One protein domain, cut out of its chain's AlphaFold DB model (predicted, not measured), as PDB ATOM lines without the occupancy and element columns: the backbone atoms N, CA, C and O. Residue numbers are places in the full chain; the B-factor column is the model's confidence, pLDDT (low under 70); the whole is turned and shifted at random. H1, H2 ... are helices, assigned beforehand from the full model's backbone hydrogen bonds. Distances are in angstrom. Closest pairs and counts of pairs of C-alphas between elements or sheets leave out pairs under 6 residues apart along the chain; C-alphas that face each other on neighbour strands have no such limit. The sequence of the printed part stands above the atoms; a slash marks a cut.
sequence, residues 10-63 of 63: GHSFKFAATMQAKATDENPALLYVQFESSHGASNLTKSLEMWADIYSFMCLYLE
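This is residues 10 to 63 of the 63 residues of the protein "Prolyl oligopeptidase family serine peptidase" of Candidatus Cloacimonetes bacterium (UniProt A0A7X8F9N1). This is a loose, flat layer of two helices running much the same way, H2 along one side and the shorter H1 along the other, with a long extended stretch of the link, residues 26 to 36, running back between them. The two helices do not meet. From H1 through the link to H2 the printed part follows a flat, Z-like path. The printed part has 54 residues with two named helices, H1 then H2, and no named strand; the class is all helix. The radius of gyration of the C-alphas is 13.1 A, loose, and the spans are 34 by 31 by 11 A.

Start with the longest helix, H2, residues 44 to 62, and then look at H1, residues 10 to 20. H1 and H2 are apart: no C-alpha of the one is within 8 A of the other. Between them in the chain is a long link of 23 residues, residues 21 to 43. In both helices every O i to N i+4 pair is within hydrogen-bond range.

Find C-alpha 44 at (-9.326, -7.848, 63.855); from there H2 runs 26.6 A to C-alpha 62 at (7.262, -1.642, 43.955). H1 runs 15.1 A from C-alpha 10 at (-17.949, 10.120, 48.262) to C-alpha 20. Along both helices x rises and z falls from the first C-alpha to the last; in the link, from C-alpha 26 at (0.566, -0.688, 33.423) to C-alpha 36 at (-20.200, -2.916, 56.556), x falls and z rises.

The two C-alphas farthest apart are those of Lys 22 and Leu 44, 34.6 A. The printed part has no cut and ends at Glu 63, the chain's last residue. Mean pLDDT of the printed part is 93.1, and in this model residue 63 alone is under 70.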
ATOM      1  N   GLY A  10     -17.855   9.374  49.514       96.75
ATOM      2  CA  GLY A  10     -17.949  10.120  48.262       96.75
ATOM      3  C   GLY A  10     -16.671  10.874  47.876       96.75
ATOM      4  O   GLY A  10     -16.431  11.066  46.684       96.75
ATOM      5  N   HIS A  11     -15.821  11.257  48.835       96.88
ATOM      6  CA  HIS A  11     -14.509  11.841  48.529       96.88
ATOM      7  C   HIS A  11     -13.611  10.848  47.786       96.88
ATOM      8  O   HIS A  11     -13.155  11.137  46.676       96.88
ATOM      9  N   SER A  12     -13.417   9.661  48.364       97.06
ATOM     10  CA  SER A  12     -12.612   8.594  47.768       97.06
ATOM     11  C   SER A  12     -13.198   8.129  46.440       97.06
ATOM     12  O   SER A  12     -12.453   7.929  45.488       97.06
ATOM     13  N   PHE A  13     -14.528   8.033  46.331       97.38
ATOM     14  CA  PHE A  13     -15.192   7.592  45.100       97.38
ATOM     15  C   PHE A  13     -14.954   8.558  43.938       97.38
ATOM     16  O   PHE A  13     -14.555   8.140  42.852       97.38
ATOM     17  N   LYS A  14     -15.142   9.865  44.164       98.06
ATOM     18  CA  LYS A  14     -14.907  10.885  43.131       98.06
ATOM     19  C   LYS A  14     -13.438  10.944  42.711       98.06
ATOM     20  O   LYS A  14     -13.143  11.110  41.526       98.06
ATOM     21  N   PHE A  15     -12.525  10.815  43.672       98.12
ATOM     22  CA  PHE A  15     -11.093  10.803  43.396       98.12
ATOM     23  C   PHE A  15     -10.690   9.563  42.590       98.12
ATOM     24  O   PHE A  15     -10.086   9.705  41.530       98.12
ATOM     25  N   ALA A  16     -11.103   8.371  43.027       97.88
ATOM     26  CA  ALA A  16     -10.825   7.119  42.334       97.88
ATOM     27  C   ALA A  16     -11.375   7.112  40.905       97.88
ATOM     28  O   ALA A  16     -10.634   6.782  39.988       97.88
ATOM     29  N   ALA A  17     -12.615   7.568  40.690       98.06
ATOM     30  CA  ALA A  17     -13.189   7.675  39.349       98.06
ATOM     31  C   ALA A  17     -12.353   8.586  38.429       98.06
ATOM     32  O   ALA A  17     -12.116   8.266  37.266       98.06
ATOM     33  N   THR A  18     -11.857   9.707  38.962       98.31
ATOM     34  CA  THR A  18     -10.994  10.629  38.206       98.31
ATOM     35  C   THR A  18      -9.633  10.005  37.896       98.31
ATOM     36  O   THR A  18      -9.111  10.194  36.800       98.31
ATOM     37  N   MET A  19      -9.054   9.275  38.852       98.12
ATOM     38  CA  MET A  19      -7.776   8.587  38.676       98.12
ATOM     39  C   MET A  19      -7.893   7.442  37.672       98.12
ATOM     40  O   MET A  19      -7.062   7.343  36.782       98.12
ATOM     41  N   GLN A  20      -8.952   6.637  37.752       97.69
ATOM     42  CA  GLN A  20      -9.225   5.534  36.829       97.69
ATOM     43  C   GLN A  20      -9.429   6.020  35.397       97.69
ATOM     44  O   GLN A  20      -8.887   5.426  34.474       97.69
ATOM     45  N   ALA A  21     -10.117   7.150  35.203       97.38
ATOM     46  CA  ALA A  21     -10.256   7.774  33.885       97.38
ATOM     47  C   ALA A  21      -8.917   8.231  33.265       97.38
ATOM     48  O   ALA A  21      -8.866   8.512  32.070       97.38
ATOM     49  N   LYS A  22      -7.851   8.345  34.069       96.69
ATOM     50  CA  LYS A  22      -6.501   8.752  33.646       96.69
ATOM     51  C   LYS A  22      -5.458   7.638  33.775       96.69
ATOM     52  O   LYS A  22      -4.305   7.869  33.421       96.69
ATOM     53  N   ALA A  23      -5.833   6.488  34.328       95.94
ATOM     54  CA  ALA A  23      -4.927   5.377  34.574       95.94
ATOM     55  C   ALA A  23      -4.622   4.624  33.273       95.94
ATOM     56  O   ALA A  23      -5.347   4.737  32.283       95.94
ATOM     57  N   THR A  24      -3.549   3.841  33.297       94.25
ATOM     58  CA  THR A  24      -3.192   2.900  32.231       94.25
ATOM     59  C   THR A  24      -3.184   1.483  32.790       94.25
ATOM     60  O   THR A  24      -3.133   1.296  34.006       94.25
ATOM     61  N   ASP A  25      -3.192   0.481  31.911       87.25
ATOM     62  CA  ASP A  25      -3.129  -0.927  32.328       87.25
ATOM     63  C   ASP A  25      -1.824  -1.259  33.076       87.25
ATOM     64  O   ASP A  25      -1.805  -2.118  33.952       87.25
ATOM     65  N   GLU A  26      -0.741  -0.540  32.769       90.31
ATOM     66  CA  GLU A  26       0.566  -0.688  33.423       90.31
ATOM     67  C   GLU A  26       0.597  -0.087  34.836       90.31
ATOM     68  O   GLU A  26       1.356  -0.548  35.681       90.31
ATOM     69  N   ASN A  27      -0.227   0.933  35.102       89.50
ATOM     70  CA  ASN A  27      -0.300   1.628  36.389       89.50
ATOM     71  C   ASN A  27      -1.768   1.821  36.800       89.50
ATOM     72  O   ASN A  27      -2.323   2.921  36.654       89.50
ATOM     73  N   PRO A  28      -2.424   0.757  37.295       93.00
ATOM     74  CA  PRO A  28      -3.842   0.803  37.599       93.00
ATOM     75  C   PRO A  28      -4.129   1.638  38.853       93.00
ATOM     76  O   PRO A  28      -3.453   1.537  39.875       93.00
ATOM     77  N   ALA A  29      -5.205   2.426  38.801       96.00
ATOM     78  CA  ALA A  29      -5.751   3.120  39.965       96.00
ATOM     79  C   ALA A  29      -6.876   2.288  40.600       96.00
ATOM     80  O   ALA A  29      -7.981   2.187  40.060       96.00
ATOM     81  N   LEU A  30      -6.608   1.700  41.763       95.56
ATOM     82  CA  LEU A  30      -7.560   0.843  42.471       95.56
ATOM     83  C   LEU A  30      -8.259   1.598  43.611       95.56
ATOM     84  O   LEU A  30      -7.665   2.448  44.272       95.56
ATOM     85  N   LEU A  31      -9.529   1.263  43.851       96.38
ATOM     86  CA  LEU A  31     -10.289   1.711  45.017       96.38
ATOM     87  C   LEU A  31     -10.629   0.498  45.877       96.38
ATOM     88  O   LEU A  31     -11.401  -0.362  45.463       96.38
ATOM     89  N   TYR A  32     -10.095   0.477  47.090       95.69
ATOM     90  CA  TYR A  32     -10.448  -0.509  48.101       95.69
ATOM     91  C   TYR A  32     -11.551   0.032  49.018       95.69
ATOM     92  O   TYR A  32     -11.464   1.159  49.517       95.69
ATOM     93  N   VAL A  33     -12.589  -0.772  49.264       94.25
ATOM     94  CA  VAL A  33     -13.710  -0.419  50.145       94.25
ATOM     95  C   VAL A  33     -13.971  -1.564  51.115       94.25
ATOM     96  O   VAL A  33     -14.302  -2.668  50.702       94.25
ATOM     97  N   GLN A  34     -13.881  -1.281  52.415       92.94
ATOM     98  CA  GLN A  34     -14.415  -2.181  53.437       92.94
ATOM     99  C   GLN A  34     -15.935  -2.010  53.507       92.94
ATOM    100  O   GLN A  34     -16.404  -0.910  53.822       92.94
ATOM    101  N   PHE A  35     -16.665  -3.082  53.196       91.50
ATOM    102  CA  PHE A  35     -18.120  -3.165  53.327       91.50
ATOM    103  C   PHE A  35     -18.530  -3.364  54.779       91.50
ATOM    104  O   PHE A  35     -17.809  -4.038  55.513       91.50
ATOM    105  N   GLU A  36     -19.683  -2.835  55.182       89.81
ATOM    106  CA  GLU A  36     -20.200  -2.916  56.556       89.81
ATOM    107  C   GLU A  36     -19.169  -2.437  57.591       89.81
ATOM    108  O   GLU A  36     -18.856  -3.121  58.576       89.81
ATOM    109  N   SER A  37     -18.574  -1.275  57.322       90.12
ATOM    110  CA  SER A  37     -17.507  -0.709  58.143       90.12
ATOM    111  C   SER A  37     -17.686   0.797  58.331       90.12
ATOM    112  O   SER A  37     -17.979   1.524  57.383       90.12
ATOM    113  N   SER A  38     -17.486   1.276  59.565       87.69
ATOM    114  CA  SER A  38     -17.409   2.710  59.891       87.69
ATOM    115  C   SER A  38     -15.973   3.236  59.698       87.69
ATOM    116  O   SER A  38     -15.155   2.584  59.054       87.69
ATOM    117  N   HIS A  39     -15.639   4.411  60.239       89.00
ATOM    118  CA  HIS A  39     -14.346   5.076  60.038       89.00
ATOM    119  C   HIS A  39     -13.136   4.235  60.483       89.00
ATOM    120  O   HIS A  39     -12.052   4.328  59.913       89.00
ATOM    121  N   GLY A  40     -13.306   3.433  61.536       80.12
ATOM    122  CA  GLY A  40     -12.274   2.536  62.051       80.12
ATOM    123  C   GLY A  40     -12.422   1.107  61.538       80.12
ATOM    124  O   GLY A  40     -13.480   0.700  61.051       80.12
ATOM    125  N   ALA A  41     -11.365   0.315  61.718       74.25
ATOM    126  CA  ALA A  41     -11.434  -1.109  61.443       74.25
ATOM    127  C   ALA A  41     -12.537  -1.766  62.284       74.25
ATOM    128  O   ALA A  41     -12.621  -1.565  63.495       74.25
ATOM    129  N   SER A  42     -13.401  -2.540  61.630       82.25
ATOM    130  CA  SER A  42     -14.603  -3.065  62.292       82.25
ATOM    131  C   SER A  42     -14.323  -4.280  63.169       82.25
ATOM    132  O   SER A  42     -15.057  -4.521  64.120       82.25
ATOM    133  N   ASN A  43     -13.276  -5.049  62.861       90.75
ATOM    134  CA  ASN A  43     -12.784  -6.151  63.684       90.75
ATOM    135  C   ASN A  43     -11.323  -6.495  63.317       90.75
ATOM    136  O   ASN A  43     -10.761  -5.949  62.362       90.75
ATOM    137  N   LEU A  44     -10.706  -7.403  64.082       93.69
ATOM    138  CA  LEU A  44      -9.326  -7.848  63.855       93.69
ATOM    139  C   LEU A  44      -9.140  -8.502  62.477       93.69
ATOM    140  O   LEU A  44      -8.166  -8.197  61.801       93.69
ATOM    141  N   THR A  45     -10.075  -9.347  62.040       94.56
ATOM    142  CA  THR A  45     -10.003 -10.032  60.740       94.56
ATOM    143  C   THR A  45      -9.950  -9.040  59.582       94.56
ATOM    144  O   THR A  45      -8.985  -9.055  58.827       94.56
ATOM    145  N   LYS A  46     -10.895  -8.094  59.513       92.75
ATOM    146  CA  LYS A  46     -10.911  -7.026  58.499       92.75
ATOM    147  C   LYS A  46      -9.661  -6.149  58.559       92.75
ATOM    148  O   LYS A  46      -9.195  -5.660  57.537       92.75
ATOM    149  N   SER A  47      -9.097  -5.956  59.756       92.94
ATOM    150  CA  SER A  47      -7.827  -5.233  59.901       92.94
ATOM    151  C   SER A  47      -6.686  -5.995  59.229       92.94
ATOM    152  O   SER A  47      -5.908  -5.397  58.494       92.94
ATOM    153  N   LEU A  48      -6.579  -7.302  59.483       95.81
ATOM    154  CA  LEU A  48      -5.546  -8.161  58.903       95.81
ATOM    155  C   LEU A  48      -5.699  -8.288  57.385       95.81
ATOM    156  O   LEU A  48      -4.698  -8.204  56.685       95.81
ATOM    157  N   GLU A  49      -6.929  -8.423  56.887       94.88
ATOM    158  CA  GLU A  49      -7.242  -8.429  55.451       94.88
ATOM    159  C   GLU A  49      -6.802  -7.121  54.785       94.88
ATOM    160  O   GLU A  49      -6.042  -7.153  53.822       94.88
ATOM    161  N   MET A  50      -7.173  -5.967  55.355       95.00
ATOM    162  CA  MET A  50      -6.751  -4.659  54.844       95.00
ATOM    163  C   MET A  50      -5.224  -4.538  54.767       95.00
ATOM    164  O   MET A  50      -4.694  -4.051  53.770       95.00
ATOM    165  N   TRP A  51      -4.503  -4.962  55.810       96.31
ATOM    166  CA  TRP A  51      -3.039  -4.920  55.796       96.31
ATOM    167  C   TRP A  51      -2.448  -5.885  54.770       96.31
ATOM    168  O   TRP A  51      -1.523  -5.498  54.061       96.31
ATOM    169  N   ALA A  52      -2.981  -7.104  54.663       97.25
ATOM    170  CA  ALA A  52      -2.546  -8.072  53.663       97.25
ATOM    171  C   ALA A  52      -2.702  -7.508  52.242       97.25
ATOM    172  O   ALA A  52      -1.733  -7.519  51.490       97.25
ATOM    173  N   ASP A  53      -3.856  -6.920  51.918       96.50
ATOM    174  CA  ASP A  53      -4.115  -6.317  50.606       96.50
ATOM    175  C   ASP A  53      -3.156  -5.154  50.302       96.50
ATOM    176  O   ASP A  53      -2.613  -5.067  49.198       96.50
ATOM    177  N   ILE A  54      -2.889  -4.283  51.286       96.31
ATOM    178  CA  ILE A  54      -1.931  -3.173  51.141       96.31
ATOM    179  C   ILE A  54      -0.525  -3.707  50.856       96.31
ATOM    180  O   ILE A  54       0.122  -3.252  49.912       96.31
ATOM    181  N   TYR A  55      -0.044  -4.671  51.647       97.12
ATOM    182  CA  TYR A  55       1.297  -5.225  51.461       97.12
ATOM    183  C   TYR A  55       1.416  -6.007  50.151       97.12
ATOM    184  O   TYR A  55       2.410  -5.844  49.449       97.12
ATOM    185  N   SER A  56       0.406  -6.792  49.771       96.44
ATOM    186  CA  SER A  56       0.384  -7.497  48.487       96.44
ATOM    187  C   SER A  56       0.404  -6.535  47.300       96.44
ATOM    188  O   SER A  56       1.146  -6.773  46.350       96.44
ATOM    189  N   PHE A  57      -0.341  -5.426  47.364       95.25
ATOM    190  CA  PHE A  57      -0.272  -4.374  46.349       95.25
ATOM    191  C   PHE A  57       1.133  -3.762  46.269       95.25
ATOM    192  O   PHE A  57       1.690  -3.637  45.182       95.25
ATOM    193  N   MET A  58       1.734  -3.419  47.412       95.06
ATOM    194  CA  MET A  58       3.085  -2.855  47.444       95.06
ATOM    195  C   MET A  58       4.123  -3.814  46.854       95.06
ATOM    196  O   MET A  58       4.908  -3.388  46.016       95.06
ATOM    197  N   CYS A  59       4.108  -5.094  47.234       95.25
ATOM    198  CA  CYS A  59       5.029  -6.090  46.684       95.25
ATOM    199  C   CYS A  59       4.857  -6.279  45.171       95.25
ATOM    200  O   CYS A  59       5.842  -6.467  44.474       95.25
ATOM    201  N   LEU A  60       3.626  -6.213  44.653       92.50
ATOM    202  CA  LEU A  60       3.371  -6.408  43.225       92.50
ATOM    203  C   LEU A  60       3.856  -5.237  42.350       92.50
ATOM    204  O   LEU A  60       4.206  -5.464  41.197       92.50
ATOM    205  N   TYR A  61       3.835  -4.003  42.867       90.19
ATOM    206  CA  TYR A  61       4.062  -2.787  42.068       90.19
ATOM    207  C   TYR A  61       5.310  -1.972  42.454       90.19
ATOM    208  O   TYR A  61       5.592  -0.970  41.797       90.19
ATOM    209  N   LEU A  62       6.034  -2.335  43.520       87.31
ATOM    210  CA  LEU A  62       7.262  -1.642  43.955       87.31
ATOM    211  C   LEU A  62       8.548  -2.463  43.773       87.31
ATOM    212  O   LEU A  62       9.629  -1.926  44.024       87.31
ATOM    213  N   GLU A  63       8.439  -3.727  43.369       66.25
ATOM    214  CA  GLU A  63       9.568  -4.573  42.948       66.25
ATOM    215  C   GLU A  63       9.761  -4.508  41.428       66.25
ATOM    216  O   GLU A  63      10.937  -4.460  40.998       66.25
TER     217      GLU A  63